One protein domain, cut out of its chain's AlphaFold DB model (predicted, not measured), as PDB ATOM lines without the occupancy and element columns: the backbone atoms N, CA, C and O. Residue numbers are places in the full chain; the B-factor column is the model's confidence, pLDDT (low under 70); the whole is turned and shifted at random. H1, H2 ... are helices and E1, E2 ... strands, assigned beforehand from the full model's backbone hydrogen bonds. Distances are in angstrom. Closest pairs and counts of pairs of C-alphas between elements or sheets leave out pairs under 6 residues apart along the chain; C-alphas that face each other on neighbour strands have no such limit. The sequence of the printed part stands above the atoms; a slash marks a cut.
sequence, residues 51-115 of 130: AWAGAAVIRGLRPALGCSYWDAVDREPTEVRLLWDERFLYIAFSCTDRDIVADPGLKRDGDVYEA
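Overview. This is residues 51 to 115 of the 130 residues of a protein of Lentisphaerae bacterium (UniProt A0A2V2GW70). There is little regular structure: a narrow sheet, the hairpin of E2 and E3 with short E1 alongside E2, has a loop with H2 beyond one end, and residues 96 to 115 form a looped tail without named elements. The printed part has 65 residues, 25 in named elements, in the order H1 E1 H2 E2 E3; the class is mixed and the sheet, E1 - E2 - E3, antiparallel. It is loose, radius of gyration of the C-alphas 14.9 A, spanning 36 by 34 by 20 A.

Arrangement. E2, residues 78 to 84, and E3, residues 89 to 95, form an antiparallel hairpin; N 81 and O 92, 2.9 A apart, are within hydrogen-bond range. E1, residues 56 to 58, is antiparallel to E2; N 58 and O 80, 2.8 A apart, are within range. H1, residues 51 to 54, is on the sheet, height 7.5 A; its closest C-alpha pair with E2 is Trp 52 and Arg 81, 7.3 A. H2, residues 69 to 72, is not on it. Both helices are too short for O i to N i+4 pairs; neither's single O i to N i+3 pair is within range.

Along the chain. E2 spans 20.2 A from C-alpha 78 (-42.254, -21.737, 7.336); E3 spans 19.3 A to C-alpha 95 (-42.935, -25.197, 9.942). E1 spans 6.8 A, H1 6.5 A, H2 6.4 A.

Size, cuts and confidence. The farthest C-alphas, Asp 71 and Glu 86, are 40.2 A apart. The printed part has no cut and no long link. Residues 65 to 74 have pLDDT under 70.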
ATOM      1  N   ALA A  51     -62.020 -21.141   8.713       95.88
ATOM      2  CA  ALA A  51     -61.647 -19.805   9.169       95.88
ATOM      3  C   ALA A  51     -60.323 -19.339   8.536       95.88
ATOM      4  O   ALA A  51     -60.215 -18.186   8.116       95.88
ATOM      5  N   TRP A  52     -59.351 -20.244   8.362       97.75
ATOM      6  CA  TRP A  52     -58.039 -19.924   7.797       97.75
ATOM      7  C   TRP A  52     -58.045 -19.614   6.299       97.75
ATOM      8  O   TRP A  52     -57.068 -19.057   5.801       97.75
ATOM      9  N   ALA A  53     -59.121 -19.925   5.567       95.25
ATOM     10  CA  ALA A  53     -59.186 -19.689   4.123       95.25
ATOM     11  C   ALA A  53     -59.070 -18.200   3.751       95.25
ATOM     12  O   ALA A  53     -58.609 -17.873   2.659       95.25
ATOM     13  N   GLY A  54     -59.485 -17.304   4.654       91.94
ATOM     14  CA  GLY A  54     -59.395 -15.853   4.489       91.94
ATOM     15  C   GLY A  54     -58.200 -15.203   5.187       91.94
ATOM     16  O   GLY A  54     -58.174 -13.982   5.284       91.94
ATOM     17  N   ALA A  55     -57.254 -15.980   5.720       98.00
ATOM     18  CA  ALA A  55     -56.139 -15.446   6.496       98.00
ATOM     19  C   ALA A  55     -55.115 -14.703   5.631       98.00
ATOM     20  O   ALA A  55     -54.866 -15.061   4.479       98.00
ATOM     21  N   ALA A  56     -54.451 -13.711   6.227       98.19
ATOM     22  CA  ALA A  56     -53.202 -13.214   5.672       98.19
ATOM     23  C   ALA A  56     -52.140 -14.311   5.781       98.19
ATOM     24  O   ALA A  56     -52.025 -14.951   6.827       98.19
ATOM     25  N   VAL A  57     -51.363 -14.519   4.717       97.50
ATOM     26  CA  VAL A  57     -50.352 -15.582   4.655       97.50
ATOM     27  C   VAL A  57     -48.981 -14.986   4.372       97.50
ATOM     28  O   VAL A  57     -48.775 -14.350   3.338       97.50
ATOM     29  N   ILE A  58     -48.029 -15.238   5.265       95.38
ATOM     30  CA  ILE A  58     -46.612 -14.953   5.049       95.38
ATOM     31  C   ILE A  58     -45.946 -16.227   4.538       95.38
ATOM     32  O   ILE A  58     -46.027 -17.286   5.161       95.38
ATOM     33  N   ARG A  59     -45.262 -16.104   3.400       91.25
ATOM     34  CA  ARG A  59     -44.381 -17.124   2.825       91.25
ATOM     35  C   ARG A  59     -43.018 -16.499   2.559       91.25
ATOM     36  O   ARG A  59     -42.946 -15.308   2.267       91.25
ATOM     37  N   GLY A  60     -41.958 -17.300   2.618       81.88
ATOM     38  CA  GLY A  60     -40.606 -16.827   2.310       81.88
ATOM     39  C   GLY A  60     -40.027 -15.920   3.397       81.88
ATOM     40  O   GLY A  60     -39.461 -14.869   3.091       81.88
ATOM     41  N   LEU A  61     -40.187 -16.318   4.665       84.62
ATOM     42  CA  LEU A  61     -39.444 -15.707   5.768       84.62
ATOM     43  C   LEU A  61     -37.943 -15.734   5.457       84.62
ATOM     44  O   LEU A  61     -37.426 -16.690   4.879       84.62
ATOM     45  N   ARG A  62     -37.247 -14.655   5.819       77.19
ATOM     46  CA  ARG A  62     -35.809 -14.516   5.582       77.19
ATOM     47  C   ARG A  62     -35.043 -14.802   6.870       77.19
ATOM     48  O   ARG A  62     -35.496 -14.369   7.929       77.19
ATOM     49  N   PRO A  63     -33.873 -15.455   6.793       76.25
ATOM     50  CA  PRO A  63     -33.004 -15.591   7.950       76.25
ATOM     51  C   PRO A  63     -32.620 -14.212   8.502       76.25
ATOM     52  O   PRO A  63     -32.232 -13.323   7.744       76.25
ATOM     53  N   ALA A  64     -32.714 -14.037   9.821       71.88
ATOM     54  CA  ALA A  64     -32.428 -12.757  10.470       71.88
ATOM     55  C   ALA A  64     -30.926 -12.402  10.487       71.88
ATOM     56  O   ALA A  64     -30.571 -11.225  10.482       71.88
ATOM     57  N   LEU A  65     -30.035 -13.403  10.486       67.50
ATOM     58  CA  LEU A  65     -28.585 -13.226  10.631       67.50
ATOM     59  C   LEU A  65     -27.814 -13.838   9.455       67.50
ATOM     60  O   LEU A  65     -27.352 -14.964   9.549       67.50
ATOM     61  N   GLY A  66     -27.635 -13.090   8.363       55.00
ATOM     62  CA  GLY A  66     -26.539 -13.283   7.394       55.00
ATOM     63  C   GLY A  66     -26.406 -14.639   6.680       55.00
ATOM     64  O   GLY A  66     -25.461 -14.811   5.910       55.00
ATOM     65  N   CYS A  67     -27.312 -15.595   6.888       55.09
ATOM     66  CA  CYS A  67     -27.322 -16.854   6.156       55.09
ATOM     67  C   CYS A  67     -27.642 -16.561   4.685       55.09
ATOM     68  O   CYS A  67     -28.568 -15.803   4.386       55.09
ATOM     69  N   SER A  68     -26.911 -17.183   3.757       56.72
ATOM     70  CA  SER A  68     -27.299 -17.215   2.344       56.72
ATOM     71  C   SER A  68     -28.750 -17.699   2.239       56.72
ATOM     72  O   SER A  68     -29.060 -18.816   2.650       56.72
ATOM     73  N   TYR A  69     -29.632 -16.847   1.703       52.59
ATOM     74  CA  TYR A  69     -31.067 -17.109   1.509       52.59
ATOM     75  C   TYR A  69     -31.335 -18.456   0.810       52.59
ATOM     76  O   TYR A  69     -32.342 -19.106   1.076       52.59
ATOM     77  N   TRP A  70     -30.407 -18.884  -0.048       51.69
ATOM     78  CA  TRP A  70     -30.598 -19.972  -1.002       51.69
ATOM     79  C   TRP A  70     -30.428 -21.385  -0.435       51.69
ATOM     80  O   TRP A  70     -30.926 -22.324  -1.047       51.69
ATOM     81  N   ASP A  71     -29.768 -21.566   0.714       52.84
ATOM     82  CA  ASP A  71     -29.487 -22.920   1.224       52.84
ATOM     83  C   ASP A  71     -30.472 -23.405   2.304       52.84
ATOM     84  O   ASP A  71     -30.609 -24.618   2.490       52.84
ATOM     85  N   ALA A  72     -31.173 -22.492   2.991       55.84
ATOM     86  CA  ALA A  72     -31.969 -22.813   4.185       55.84
ATOM     87  C   ALA A  72     -33.496 -22.747   3.970       55.84
ATOM     88  O   ALA A  72     -34.212 -23.654   4.384       55.84
ATOM     89  N   VAL A  73     -34.015 -21.713   3.290       59.91
ATOM     90  CA  VAL A  73     -35.468 -21.429   3.277       59.91
ATOM     91  C   VAL A  73     -36.258 -22.380   2.371       59.91
ATOM     92  O   VAL A  73     -37.373 -22.766   2.710       59.91
ATOM     93  N   ASP A  74     -35.681 -22.799   1.240       65.44
ATOM     94  CA  ASP A  74     -36.378 -23.672   0.282       65.44
ATOM     95  C   ASP A  74     -36.519 -25.120   0.782       65.44
ATOM     96  O   ASP A  74     -37.356 -25.871   0.280       65.44
ATOM     97  N   ARG A  75     -35.699 -25.537   1.756       73.25
ATOM     98  CA  ARG A  75     -35.698 -26.916   2.266       73.25
ATOM     99  C   ARG A  75     -36.603 -27.105   3.477       73.25
ATOM    100  O   ARG A  75     -37.168 -28.185   3.624       73.25
ATOM    101  N   GLU A  76     -36.729 -26.077   4.309       85.62
ATOM    102  CA  GLU A  76     -37.458 -26.088   5.586       85.62
ATOM    103  C   GLU A  76     -38.350 -24.841   5.681       85.62
ATOM    104  O   GLU A  76     -38.114 -23.929   6.479       85.62
ATOM    105  N   PRO A  77     -39.352 -24.726   4.787       87.81
ATOM    106  CA  PRO A  77     -40.173 -23.534   4.716       87.81
ATOM    107  C   PRO A  77     -41.049 -23.388   5.960       87.81
ATOM    108  O   PRO A  77     -41.603 -24.355   6.490       87.81
ATOM    109  N   THR A  78     -41.251 -22.132   6.350       91.75
ATOM    110  CA  THR A  78     -42.254 -21.737   7.336       91.75
ATOM    111  C   THR A  78     -43.319 -20.870   6.672       91.75
ATOM    112  O   THR A  78     -43.014 -19.889   5.985       91.75
ATOM    113  N   GLU A  79     -44.578 -21.240   6.881       95.25
ATOM    114  CA  GLU A  79     -45.756 -20.443   6.544       95.25
ATOM    115  C   GLU A  79     -46.372 -19.889   7.831       95.25
ATOM    116  O   GLU A  79     -46.536 -20.627   8.802       95.25
ATOM    117  N   VAL A  80     -46.753 -18.610   7.825       97.62
ATOM    118  CA  VAL A  80     -47.486 -17.993   8.941       97.62
ATOM    119  C   VAL A  80     -48.847 -17.521   8.453       97.62
ATOM    120  O   VAL A  80     -48.922 -16.806   7.453       97.62
ATOM    121  N   ARG A  81     -49.917 -17.893   9.158       98.31
ATOM    122  CA  ARG A  81     -51.280 -17.404   8.905       98.31
ATOM    123  C   ARG A  81     -51.741 -16.497  10.026       98.31
ATOM    124  O   ARG A  81     -51.534 -16.827  11.191       98.31
ATOM    125  N   LEU A  82     -52.381 -15.385   9.670       98.44
ATOM    126  CA  LEU A  82     -52.884 -14.409  10.628       98.44
ATOM    127  C   LEU A  82     -54.335 -14.013  10.337       98.44
ATOM    128  O   LEU A  82     -54.707 -13.750   9.190       98.44
ATOM    129  N   LEU A  83     -55.124 -13.925  11.406       98.25
ATOM    130  CA  LEU A  83     -56.485 -13.383  11.460       98.25
ATOM    131  C   LEU A  83     -56.643 -12.599  12.759       98.25
ATOM    132  O   LEU A  83     -55.904 -12.836  13.710       98.25
ATOM    133  N   TRP A  84     -57.634 -11.724  12.849       98.06
ATOM    134  CA  TRP A  84     -57.991 -11.107  14.127       98.06
ATOM    135  C   TRP A  84     -59.502 -10.943  14.276       98.06
ATOM    136  O   TRP A  84     -60.235 -10.958  13.291       98.06
ATOM    137  N   ASP A  85     -59.965 -10.789  15.509       97.81
ATOM    138  CA  ASP A  85     -61.313 -10.329  15.844       97.81
ATOM    139  C   ASP A  85     -61.238  -9.249  16.938       97.81
ATOM    140  O   ASP A  85     -60.155  -8.839  17.349       97.81
ATOM    141  N   GLU A  86     -62.374  -8.780  17.454       96.81
ATOM    142  CA  GLU A  86     -62.423  -7.709  18.460       96.81
ATOM    143  C   GLU A  86     -61.647  -8.012  19.757       96.81
ATOM    144  O   GLU A  86     -61.454  -7.113  20.579       96.81
ATOM    145  N   ARG A  87     -61.245  -9.265  19.989       95.81
ATOM    146  CA  ARG A  87     -60.632  -9.725  21.236       95.81
ATOM    147  C   ARG A  87     -59.252 -10.341  21.053       95.81
ATOM    148  O   ARG A  87     -58.455 -10.263  21.988       95.81
ATOM    149  N   PHE A  88     -58.979 -10.979  19.918       97.06
ATOM    150  CA  PHE A  88     -57.793 -11.806  19.736       97.06
ATOM    151  C   PHE A  88     -57.122 -11.593  18.380       97.06
ATOM    152  O   PHE A  88     -57.767 -11.378  17.356       97.06
ATOM    153  N   LEU A  89     -55.797 -11.727  18.390       97.00
ATOM    154  CA  LEU A  89     -54.985 -11.974  17.206       97.00
ATOM    155  C   LEU A  89     -54.704 -13.479  17.144       97.00
ATOM    156  O   LEU A  89     -54.165 -14.054  18.090       97.00
ATOM    157  N   TYR A  90     -55.065 -14.106  16.032       98.12
ATOM    158  CA  TYR A  90     -54.865 -15.522  15.761       98.12
ATOM    159  C   TYR A  90     -53.647 -15.692  14.866       98.12
ATOM    160  O   TYR A  90     -53.565 -15.068  13.807       98.12
ATOM    161  N   ILE A  91     -52.712 -16.543  15.283       98.31
ATOM    162  CA  ILE A  91     -51.456 -16.778  14.573       98.31
ATOM    163  C   ILE A  91     -51.220 -18.278  14.517       98.31
ATOM    164  O   ILE A  91     -51.264 -18.948  15.547       98.31
ATOM    165  N   ALA A  92     -50.948 -18.794  13.324       98.06
ATOM    166  CA  ALA A  92     -50.541 -20.175  13.137       98.06
ATOM    167  C   ALA A  92     -49.219 -20.238  12.378       98.06
ATOM    168  O   ALA A  92     -49.062 -19.578  11.351       98.06
ATOM    169  N   PHE A  93     -48.298 -21.055  12.881       97.12
ATOM    170  CA  PHE A  93     -47.025 -21.366  12.246       97.12
ATOM    171  C   PHE A  93     -47.091 -22.791  11.699       97.12
ATOM    172  O   PHE A  93     -47.407 -23.725  12.430       97.12
ATOM    173  N   SER A  94     -46.802 -22.952  10.412       95.94
ATOM    174  CA  SER A  94     -46.617 -24.251   9.769       95.94
ATOM    175  C   SER A  94     -45.167 -24.353   9.333       95.94
ATOM    176  O   SER A  94     -44.792 -23.811   8.290       95.94
ATOM    177  N   CYS A  95     -44.370 -25.044  10.138       92.94
ATOM    178  CA  CYS A  95     -42.935 -25.197   9.942       92.94
ATOM    179  C   CYS A  95     -42.629 -26.603   9.434       92.94
ATOM    180  O   CYS A  95     -43.122 -27.590   9.979       92.94
ATOM    181  N   THR A  96     -41.820 -26.694   8.383       91.44
ATOM    182  CA  THR A  96     -41.204 -27.959   7.981       91.44
ATOM    183  C   THR A  96     -39.810 -28.009   8.574       91.44
ATOM    184  O   THR A  96     -39.010 -27.138   8.257       91.44
ATOM    185  N   ASP A  97     -39.524 -29.026   9.378       88.88
ATOM    186  CA  ASP A  97     -38.198 -29.277   9.936       88.88
ATOM    187  C   ASP A  97     -37.904 -30.784   9.895       88.88
ATOM    188  O   ASP A  97     -38.796 -31.604  10.143       88.88
ATOM    189  N   ARG A  98     -36.682 -31.162   9.513       89.94
ATOM    190  CA  ARG A  98     -36.258 -32.569   9.466       89.94
ATOM    191  C   ARG A  98     -35.760 -33.094  10.809       89.94
ATOM    192  O   ARG A  98     -35.652 -34.312  10.940       89.94
ATOM    193  N   ASP A  99     -35.423 -32.213  11.746       89.62
ATOM    194  CA  ASP A  99     -34.820 -32.565  13.029       89.62
ATOM    195  C   ASP A  99     -35.406 -31.710  14.156       89.62
ATOM    196  O   ASP A  99     -34.787 -30.762  14.619       89.62
ATOM    197  N   ILE A 100     -36.624 -32.063  14.581       90.12
ATOM    198  CA  ILE A 100     -37.335 -31.344  15.641       90.12
ATOM    199  C   ILE A 100     -36.809 -31.766  17.016       90.12
ATOM    200  O   ILE A 100     -36.977 -32.916  17.439       90.12
ATOM    201  N   VAL A 101     -36.276 -30.801  17.756       91.12
ATOM    202  CA  VAL A 101     -35.831 -30.912  19.141       91.12
ATOM    203  C   VAL A 101     -36.800 -30.167  20.053       91.12
ATOM    204  O   VAL A 101     -37.057 -28.977  19.896       91.12
ATOM    205  N   ALA A 102     -37.304 -30.866  21.069       88.69
ATOM    206  CA  ALA A 102     -38.096 -30.277  22.141       88.69
ATOM    207  C   ALA A 102     -37.589 -30.788  23.493       88.69
ATOM    208  O   ALA A 102     -37.313 -31.982  23.638       88.69
ATOM    209  N   ASP A 103     -37.504 -29.912  24.496       87.44
ATOM    210  CA  ASP A 103     -37.238 -30.336  25.872       87.44
ATOM    211  C   ASP A 103     -38.552 -30.797  26.542       87.44
ATOM    212  O   ASP A 103     -39.448 -29.982  26.784       87.44
ATOM    213  N   PRO A 104     -38.704 -32.091  26.883       81.69
ATOM    214  CA  PRO A 104     -39.908 -32.596  27.542       81.69
ATOM    215  C   PRO A 104     -40.072 -32.090  28.987       81.69
ATOM    216  O   PRO A 104     -41.148 -32.233  29.569       81.69
ATOM    217  N   GLY A 105     -39.013 -31.546  29.592       85.25
ATOM    218  CA  GLY A 105     -39.025 -30.945  30.924       85.25
ATOM    219  C   GLY A 105     -39.389 -29.461  30.930       85.25
ATOM    220  O   GLY A 105     -39.542 -28.885  32.017       85.25
ATOM    221  N   LEU A 106     -39.539 -28.852  29.751       86.69
ATOM    222  CA  LEU A 106     -39.731 -27.421  29.623       86.69
ATOM    223  C   LEU A 106     -41.080 -26.994  30.207       86.69
ATOM    224  O   LEU A 106     -42.118 -27.636  30.029       86.69
ATOM    225  N   LYS A 107     -41.059 -25.895  30.955       90.25
ATOM    226  CA  LYS A 107     -42.242 -25.342  31.616       90.25
ATOM    227  C   LYS A 107     -42.650 -24.045  30.944       90.25
ATOM    228  O   LYS A 107     -41.886 -23.434  30.202       90.25
ATOM    229  N   ARG A 108     -43.870 -23.608  31.255       91.44
ATOM    230  CA  ARG A 108     -44.319 -22.254  30.940       91.44
ATOM    231  C   ARG A 108     -43.266 -21.245  31.418       91.44
ATOM    232  O   ARG A 108     -42.802 -21.358  32.550       91.44
ATOM    233  N   ASP A 109     -42.926 -20.300  30.543       90.62
ATOM    234  CA  ASP A 109     -41.930 -19.242  30.758       90.62
ATOM    235  C   ASP A 109     -40.493 -19.754  31.018       90.62
ATOM    236  O   ASP A 109     -39.687 -19.059  31.632       90.62
ATOM    237  N   GLY A 110     -40.175 -20.978  30.572       90.06
ATOM    238  CA  GLY A 110     -38.810 -21.511  30.541       90.06
ATOM    239  C   GLY A 110     -38.032 -21.103  29.285       90.06
ATOM    240  O   GLY A 110     -38.544 -20.382  28.427       90.06
ATOM    241  N   ASP A 111     -36.816 -21.628  29.160       91.50
ATOM    242  CA  ASP A 111     -35.868 -21.299  28.090       91.50
ATOM    243  C   ASP A 111     -36.218 -22.008  26.763       91.50
ATOM    244  O   ASP A 111     -35.430 -22.764  26.203       91.50
ATOM    245  N   VAL A 112     -37.437 -21.770  26.248       89.69
ATOM    246  CA  VAL A 112     -37.969 -22.344  24.987       89.69
ATOM    247  C   VAL A 112     -37.036 -22.125  23.794       89.69
ATOM    248  O   VAL A 112     -37.043 -22.924  22.866       89.69
ATOM    249  N   TYR A 113     -36.236 -21.058  23.832       87.94
ATOM    250  CA  TYR A 113     -35.323 -20.649  22.768       87.94
ATOM    251  C   TYR A 113     -34.106 -21.578  22.618       87.94
ATOM    252  O   TYR A 113     -33.362 -21.450  21.649       87.94
ATOM    253  N   GLU A 114     -33.858 -22.480  23.578       89.12
ATOM    254  CA  GLU A 114     -32.801 -23.497  23.475       89.12
ATOM    255  C   GLU A 114     -33.226 -24.720  22.641       89.12
ATOM    256  O   GLU A 114     -32.385 -25.554  22.305       89.12
ATOM    257  N   ALA A 115     -34.513 -24.821  22.298       90.62
ATOM    258  CA  ALA A 115     -35.107 -25.866  21.468       90.62
ATOM    259  C   ALA A 115     -35.775 -25.254  20.220       90.62
ATOM    260  O   ALA A 115     -35.726 -24.038  20.014       90.62
TER     261      ALA A 115